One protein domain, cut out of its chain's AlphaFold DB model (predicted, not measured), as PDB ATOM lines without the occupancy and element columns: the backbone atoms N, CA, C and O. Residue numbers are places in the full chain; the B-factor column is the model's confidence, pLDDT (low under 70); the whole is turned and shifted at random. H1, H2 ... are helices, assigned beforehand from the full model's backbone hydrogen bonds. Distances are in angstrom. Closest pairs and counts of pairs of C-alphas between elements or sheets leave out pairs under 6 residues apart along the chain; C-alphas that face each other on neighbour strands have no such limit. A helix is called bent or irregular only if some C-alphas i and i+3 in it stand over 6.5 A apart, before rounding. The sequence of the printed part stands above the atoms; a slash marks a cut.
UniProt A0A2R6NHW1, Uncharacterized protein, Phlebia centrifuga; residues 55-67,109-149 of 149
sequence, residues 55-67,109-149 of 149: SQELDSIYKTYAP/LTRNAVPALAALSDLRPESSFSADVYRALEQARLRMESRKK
ATOM      1  N   SER A  55      -8.264  31.180   3.046       94.81
ATOM      2  CA  SER A  55      -8.953  30.857   1.792       94.81
ATOM      3  C   SER A  55     -10.063  29.836   2.028       94.81
ATOM      4  O   SER A  55      -9.814  28.644   2.201       94.81
ATOM      5  N   GLN A  56     -11.310  30.312   1.975       95.44
ATOM      6  CA  GLN A  56     -12.502  29.466   2.099       95.44
ATOM      7  C   GLN A  56     -12.611  28.439   0.958       95.44
ATOM      8  O   GLN A  56     -13.179  27.355   1.127       95.44
ATOM      9  N   GLU A  57     -12.078  28.771  -0.217       94.50
ATOM     10  CA  GLU A  57     -12.084  27.895  -1.388       94.50
ATOM     11  C   GLU A  57     -11.174  26.685  -1.158       94.50
ATOM     12  O   GLU A  57     -11.608  25.546  -1.354       94.50
ATOM     13  N   LEU A  58      -9.965  26.909  -0.628       92.88
ATOM     14  CA  LEU A  58      -9.070  25.825  -0.222       92.88
ATOM     15  C   LEU A  58      -9.704  24.969   0.876       92.88
ATOM     16  O   LEU A  58      -9.716  23.744   0.751       92.88
ATOM     17  N   ASP A  59     -10.298  25.587   1.898       94.69
ATOM     18  CA  ASP A  59     -10.977  24.860   2.980       94.69
ATOM     19  C   ASP A  59     -12.080  23.931   2.452       94.69
ATOM     20  O   ASP A  59     -12.286  22.826   2.960       94.69
ATOM     21  N   SER A  60     -12.794  24.363   1.410       95.44
ATOM     22  CA  SER A  60     -13.858  23.581   0.775       95.44
ATOM     23  C   SER A  60     -13.297  22.391  -0.006       95.44
ATOM     24  O   SER A  60     -13.849  21.289   0.078       95.44
ATOM     25  N   ILE A  61     -12.172  22.571  -0.708       95.56
ATOM     26  CA  ILE A  61     -11.447  21.477  -1.374       95.56
ATOM     27  C   ILE A  61     -10.972  20.459  -0.332       95.56
ATOM     28  O   ILE A  61     -11.210  19.263  -0.499       95.56
ATOM     29  N   TYR A  62     -10.380  20.911   0.777       93.25
ATOM     30  CA  TYR A  62      -9.945  20.019   1.853       93.25
ATOM     31  C   TYR A  62     -11.093  19.185   2.420       93.25
ATOM     32  O   TYR A  62     -10.965  17.969   2.524       93.25
ATOM     33  N   LYS A  63     -12.245  19.796   2.708       93.00
ATOM     34  CA  LYS A  63     -13.427  19.069   3.206       93.00
ATOM     35  C   LYS A  63     -13.977  18.063   2.195       93.00
ATOM     36  O   LYS A  63     -14.403  16.981   2.582       93.00
ATOM     37  N   THR A  64     -13.977  18.420   0.914       95.00
ATOM     38  CA  THR A  64     -14.578  17.602  -0.152       95.00
ATOM     39  C   THR A  64     -13.713  16.399  -0.515       95.00
ATOM     40  O   THR A  64     -14.235  15.327  -0.812       95.00
ATOM     41  N   TYR A  65     -12.389  16.570  -0.504       94.12
ATOM     42  CA  TYR A  65     -11.441  15.561  -0.976       94.12
ATOM     43  C   TYR A  65     -10.606  14.918   0.133       94.12
ATOM     44  O   TYR A  65      -9.672  14.169  -0.185       94.12
ATOM     45  N   ALA A  66     -10.928  15.183   1.401       91.25
ATOM     46  CA  ALA A  66     -10.390  14.433   2.525       91.25
ATOM     47  C   ALA A  66     -10.672  12.932   2.336       91.25
ATOM     48  O   ALA A  66     -11.755  12.557   1.870       91.25
ATOM     49  N   PRO A  67      -9.716  12.043   2.654       87.31
ATOM     50  CA  PRO A  67      -9.998  10.619   2.628       87.31
ATOM     51  C   PRO A  67     -11.062  10.268   3.675       87.31
ATOM     52  O   PRO A  67     -11.181  10.953   4.694       87.31
ATOM     53  N   LEU A 109      -5.458  14.830   1.655       91.06
ATOM     54  CA  LEU A 109      -6.142  14.954   0.376       91.06
ATOM     55  C   LEU A 109      -5.981  13.687  -0.453       91.06
ATOM     56  O   LEU A 109      -4.928  13.046  -0.463       91.06
ATOM     57  N   THR A 110      -7.025  13.370  -1.208       92.31
ATOM     58  CA  THR A 110      -6.999  12.322  -2.227       92.31
ATOM     59  C   THR A 110      -6.475  12.848  -3.565       92.31
ATOM     60  O   THR A 110      -6.502  14.045  -3.855       92.31
ATOM     61  N   ARG A 111      -6.049  11.928  -4.439       94.12
ATOM     62  CA  ARG A 111      -5.588  12.227  -5.808       94.12
ATOM     63  C   ARG A 111      -6.591  13.056  -6.625       94.12
ATOM     64  O   ARG A 111      -6.190  13.832  -7.486       94.12
ATOM     65  N   ASN A 112      -7.882  12.918  -6.341       94.50
ATOM     66  CA  ASN A 112      -8.950  13.607  -7.062       94.50
ATOM     67  C   ASN A 112      -9.011  15.114  -6.769       94.50
ATOM     68  O   ASN A 112      -9.646  15.839  -7.527       94.50
ATOM     69  N   ALA A 113      -8.335  15.595  -5.718       95.12
ATOM     70  CA  ALA A 113      -8.256  17.019  -5.398       95.12
ATOM     71  C   ALA A 113      -7.369  17.807  -6.374       95.12
ATOM     72  O   ALA A 113      -7.510  19.020  -6.489       95.12
ATOM     73  N   VAL A 114      -6.435  17.140  -7.064       94.88
ATOM     74  CA  VAL A 114      -5.372  17.811  -7.831       94.88
ATOM     75  C   VAL A 114      -5.913  18.719  -8.941       94.88
ATOM     76  O   VAL A 114      -5.453  19.856  -9.017       94.88
ATOM     77  N   PRO A 115      -6.903  18.312  -9.762       94.12
ATOM     78  CA  PRO A 115      -7.481  19.211 -10.758       94.12
ATOM     79  C   PRO A 115      -8.166  20.434 -10.135       94.12
ATOM     80  O   PRO A 115      -8.039  21.530 -10.670       94.12
ATOM     81  N   ALA A 116      -8.849  20.266  -8.996       94.25
ATOM     82  CA  ALA A 116      -9.504  21.370  -8.293       94.25
ATOM     83  C   ALA A 116      -8.478  22.357  -7.714       94.25
ATOM     84  O   ALA A 116      -8.652  23.564  -7.836       94.25
ATOM     85  N   LEU A 117      -7.374  21.849  -7.156       93.44
ATOM     86  CA  LEU A 117      -6.260  22.674  -6.685       93.44
ATOM     87  C   LEU A 117      -5.582  23.429  -7.829       93.44
ATOM     88  O   LEU A 117      -5.286  24.608  -7.681       93.44
ATOM     89  N   ALA A 118      -5.353  22.765  -8.963       93.19
ATOM     90  CA  ALA A 118      -4.733  23.388 -10.127       93.19
ATOM     91  C   ALA A 118      -5.623  24.483 -10.733       93.19
ATOM     92  O   ALA A 118      -5.112  25.515 -11.149       93.19
ATOM     93  N   ALA A 119      -6.942  24.271 -10.755       92.06
ATOM     94  CA  ALA A 119      -7.903  25.261 -11.235       92.06
ATOM     95  C   ALA A 119      -8.026  26.473 -10.300       92.06
ATOM     96  O   ALA A 119      -8.233  27.582 -10.776       92.06
ATOM     97  N   LEU A 120      -7.911  26.251  -8.987       92.31
ATOM     98  CA  LEU A 120      -7.933  27.320  -7.990       92.31
ATOM     99  C   LEU A 120      -6.613  28.101  -7.943       92.31
ATOM    100  O   LEU A 120      -6.584  29.273  -7.585       92.31
ATOM    101  N   SER A 121      -5.501  27.450  -8.267       86.06
ATOM    102  CA  SER A 121      -4.212  28.116  -8.319       86.06
ATOM    103  C   SER A 121      -4.118  28.991  -9.572       86.06
ATOM    104  O   SER A 121      -4.291  28.483 -10.677       86.06
ATOM    105  N   ASP A 122      -3.730  30.261  -9.429       85.69
ATOM    106  CA  ASP A 122      -3.401  31.165 -10.552       85.69
ATOM    107  C   ASP A 122      -2.075  30.783 -11.256       85.69
ATOM    108  O   ASP A 122      -1.300  31.618 -11.730       85.69
ATOM    109  N   LEU A 123      -1.759  29.488 -11.286       88.25
ATOM    110  CA  LEU A 123      -0.578  28.946 -11.931       88.25
ATOM    111  C   LEU A 123      -0.826  28.790 -13.429       88.25
ATOM    112  O   LEU A 123      -1.944  28.594 -13.901       88.25
ATOM    113  N   ARG A 124       0.260  28.845 -14.199       87.56
ATOM    114  CA  ARG A 124       0.178  28.698 -15.652       87.56
ATOM    115  C   ARG A 124      -0.400  27.323 -16.035       87.56
ATOM    116  O   ARG A 124      -0.026  26.331 -15.398       87.56
ATOM    117  N   PRO A 125      -1.242  27.231 -17.084       77.25
ATOM    118  CA  PRO A 125      -1.843  25.965 -17.519       77.25
ATOM    119  C   PRO A 125      -0.814  24.875 -17.849       77.25
ATOM    120  O   PRO A 125      -1.052  23.695 -17.612       77.25
ATOM    121  N   GLU A 126       0.350  25.270 -18.363       83.56
ATOM    122  CA  GLU A 126       1.480  24.396 -18.683       83.56
ATOM    123  C   GLU A 126       2.420  24.112 -17.497       83.56
ATOM    124  O   GLU A 126       3.516  23.578 -17.680       83.56
ATOM    125  N   SER A 127       2.039  24.495 -16.276       91.25
ATOM    126  CA  SER A 127       2.872  24.267 -15.096       91.25
ATOM    127  C   SER A 127       3.007  22.777 -14.766       91.25
ATOM    128  O   SER A 127       2.087  21.974 -14.932       91.25
ATOM    129  N   SER A 128       4.166  22.397 -14.220       94.50
ATOM    130  CA  SER A 128       4.405  21.043 -13.711       94.50
ATOM    131  C   SER A 128       3.650  20.746 -12.414       94.50
ATOM    132  O   SER A 128       3.742  19.626 -11.916       94.50
ATOM    133  N   PHE A 129       2.881  21.706 -11.881       95.00
ATOM    134  CA  PHE A 129       2.215  21.626 -10.583       95.00
ATOM    135  C   PHE A 129       1.437  20.322 -10.408       95.00
ATOM    136  O   PHE A 129       1.733  19.539  -9.508       95.00
ATOM    137  N   SER A 130       0.498  20.031 -11.312       94.38
ATOM    138  CA  SER A 130      -0.327  18.822 -11.225       94.38
ATOM    139  C   SER A 130       0.521  17.548 -11.247       94.38
ATOM    140  O   SER A 130       0.291  16.634 -10.457       94.38
ATOM    141  N   ALA A 131       1.532  17.488 -12.118       95.56
ATOM    142  CA  ALA A 131       2.428  16.338 -12.224       95.56
ATOM    143  C   ALA A 131       3.275  16.151 -10.953       95.56
ATOM    144  O   ALA A 131       3.446  15.026 -10.481       95.56
ATOM    145  N   ASP A 132       3.762  17.250 -10.378       95.94
ATOM    146  CA  ASP A 132       4.547  17.260  -9.148       95.94
ATOM    147  C   ASP A 132       3.703  16.828  -7.943       95.94
ATOM    148  O   ASP A 132       4.159  16.002  -7.150       95.94
ATOM    149  N   VAL A 133       2.454  17.296  -7.845       95.00
ATOM    150  CA  VAL A 133       1.519  16.894  -6.784       95.00
ATOM    151  C   VAL A 133       1.138  15.418  -6.918       95.00
ATOM    152  O   VAL A 133       1.189  14.686  -5.929       95.00
ATOM    153  N   TYR A 134       0.832  14.932  -8.127       96.50
ATOM    154  CA  TYR A 134       0.578  13.502  -8.345       96.50
ATOM    155  C   TYR A 134       1.775  12.642  -7.942       96.50
ATOM    156  O   TYR A 134       1.613  11.638  -7.245       96.50
ATOM    157  N   ARG A 135       2.988  13.052  -8.333       96.50
ATOM    158  CA  ARG A 135       4.216  12.364  -7.932       96.50
ATOM    159  C   ARG A 135       4.374  12.376  -6.413       96.50
ATOM    160  O   ARG A 135       4.675  11.335  -5.840       96.50
ATOM    161  N   ALA A 136       4.159  13.513  -5.753       95.12
ATOM    162  CA  ALA A 136       4.285  13.636  -4.303       95.12
ATOM    163  C   ALA A 136       3.321  12.707  -3.548       95.12
ATOM    164  O   ALA A 136       3.743  12.055  -2.592       95.12
ATOM    165  N   LEU A 137       2.069  12.589  -4.007       93.56
ATOM    166  CA  LEU A 137       1.081  11.678  -3.422       93.56
ATOM    167  C   LEU A 137       1.516  10.212  -3.534       93.56
ATOM    168  O   LEU A 137       1.473   9.489  -2.539       93.56
ATOM    169  N   GLU A 138       2.015   9.779  -4.696       94.50
ATOM    170  CA  GLU A 138       2.540   8.415  -4.850       94.50
ATOM    171  C   GLU A 138       3.781   8.175  -3.984       94.50
ATOM    172  O   GLU A 138       3.908   7.132  -3.345       94.50
ATOM    173  N   GLN A 139       4.678   9.160  -3.885       92.94
ATOM    174  CA  GLN A 139       5.843   9.058  -3.004       92.94
ATOM    175  C   GLN A 139       5.440   8.965  -1.529       92.94
ATOM    176  O   GLN A 139       6.032   8.200  -0.770       92.94
ATOM    177  N   ALA A 140       4.427   9.717  -1.101       91.62
ATOM    178  CA  ALA A 140       3.872   9.597   0.241       91.62
ATOM    179  C   ALA A 140       3.243   8.210   0.462       91.62
ATOM    180  O   ALA A 140       3.485   7.600   1.503       91.62
ATOM    181  N   ARG A 141       2.537   7.658  -0.535       90.44
ATOM    182  CA  ARG A 141       1.910   6.325  -0.450       90.44
ATOM    183  C   ARG A 141       2.950   5.231  -0.258       90.44
ATOM    184  O   ARG A 141       2.830   4.423   0.659       90.44
ATOM    185  N   LEU A 142       4.018   5.263  -1.050       91.38
ATOM    186  CA  LEU A 142       5.118   4.306  -0.941       91.38
ATOM    187  C   LEU A 142       5.821   4.376   0.421       91.38
ATOM    188  O   LEU A 142       6.161   3.336   0.982       91.38
ATOM    189  N   ARG A 143       6.010   5.579   0.983       89.00
ATOM    190  CA  ARG A 143       6.591   5.752   2.330       89.00
ATOM    191  C   ARG A 143       5.691   5.216   3.440       89.00
ATOM    192  O   ARG A 143       6.197   4.741   4.455       89.00
ATOM    193  N   MET A 144       4.377   5.314   3.263       86.12
ATOM    194  CA  MET A 144       3.409   4.748   4.199       86.12
ATOM    195  C   MET A 144       3.404   3.218   4.151       86.12
ATOM    196  O   MET A 144       3.327   2.570   5.192       86.12
ATOM    197  N   GLU A 145       3.556   2.634   2.963       87.06
ATOM    198  CA  GLU A 145       3.600   1.181   2.768       87.06
ATOM    199  C   GLU A 145       4.924   0.550   3.201       87.06
ATOM    200  O   GLU A 145       4.918  -0.524   3.801       87.06
ATOM    201  N   SER A 146       6.059   1.207   2.942       80.81
ATOM    202  CA  SER A 146       7.381   0.678   3.299       80.81
ATOM    203  C   SER A 146       7.600   0.564   4.806       80.81
ATOM    204  O   SER A 146       8.372  -0.284   5.233       80.81
ATOM    205  N   ARG A 147       6.906   1.377   5.610       71.56
ATOM    206  CA  ARG A 147       6.945   1.305   7.079       71.56
ATOM    207  C   ARG A 147       6.013   0.260   7.692       71.56
ATOM    208  O   ARG A 147       6.102   0.032   8.891       71.56
ATOM    209  N   LYS A 148       5.081  -0.305   6.917       66.94
ATOM    210  CA  LYS A 148       4.136  -1.322   7.408       66.94
ATOM    211  C   LYS A 148       4.723  -2.743   7.360       66.94
ATOM    212  O   LYS A 148       4.132  -3.653   7.935       66.94
ATOM    213  N   LYS A 149       5.833  -2.932   6.644       50.88
ATOM    214  CA  LYS A 149       6.611  -4.177   6.602       50.88
ATOM    215  C   LYS A 149       7.661  -4.186   7.699       50.88
ATOM    216  O   LYS A 149       7.912  -5.296   8.208       50.88
TER     217      LYS A 149
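What this domain is: This is residues 55 to 67 and 109 to 149 of the 149 residues of an uncharacterized protein of Phlebia centrifuga (UniProt A0A2R6NHW1). A helical hairpin of H2 and the longer H3 has H1 packed along H2, and residues 139 to 149, the far end of H3 and its tail, stick out. The 54 printed residues, with three named helices in the order H1, H2, H3 and no named strand, are all helix in class. The whole is loose, radius of gyration of the C-alphas 12.9 A, and only just elongated, spanning 40 by 26 by 15 A.

How they stand to each other: H1, residues 56 to 65, touches H2, residues 111 to 120, closest at the C-alphas of Tyr 65 and Ala 113, 5.6 A; they run opposite ways at a shallow tilt of 18 degrees. H2 is only just irregular: C-alphas 112 and 115 are 6.9 A apart. H3, residues 129 to 146, touches H2 with residues 129 to 137 alone, closest at the C-alphas of Val 114 and Ser 130, 6.2 A; this hairpin runs opposite ways at a shallow tilt of 27 degrees. H1 and H3 are apart. Every O i to N i+4 pair is within hydrogen-bond range in H1 and H3, and 4 of 6 in H2.

Where its parts are: H1 starts at C-alpha 56 (-12.502, 29.466, 2.099) and measures 14.3 A, H2 15.4 A. H3 measures 25.7 A, ending at C-alpha 146 (7.381, 0.678, 3.299).

The domain as a whole: Residues 68 to 108 are not printed; C-alphas 67 and 109 are 6.2 A apart across the cut. Residues 148 to 149 have pLDDT under 70.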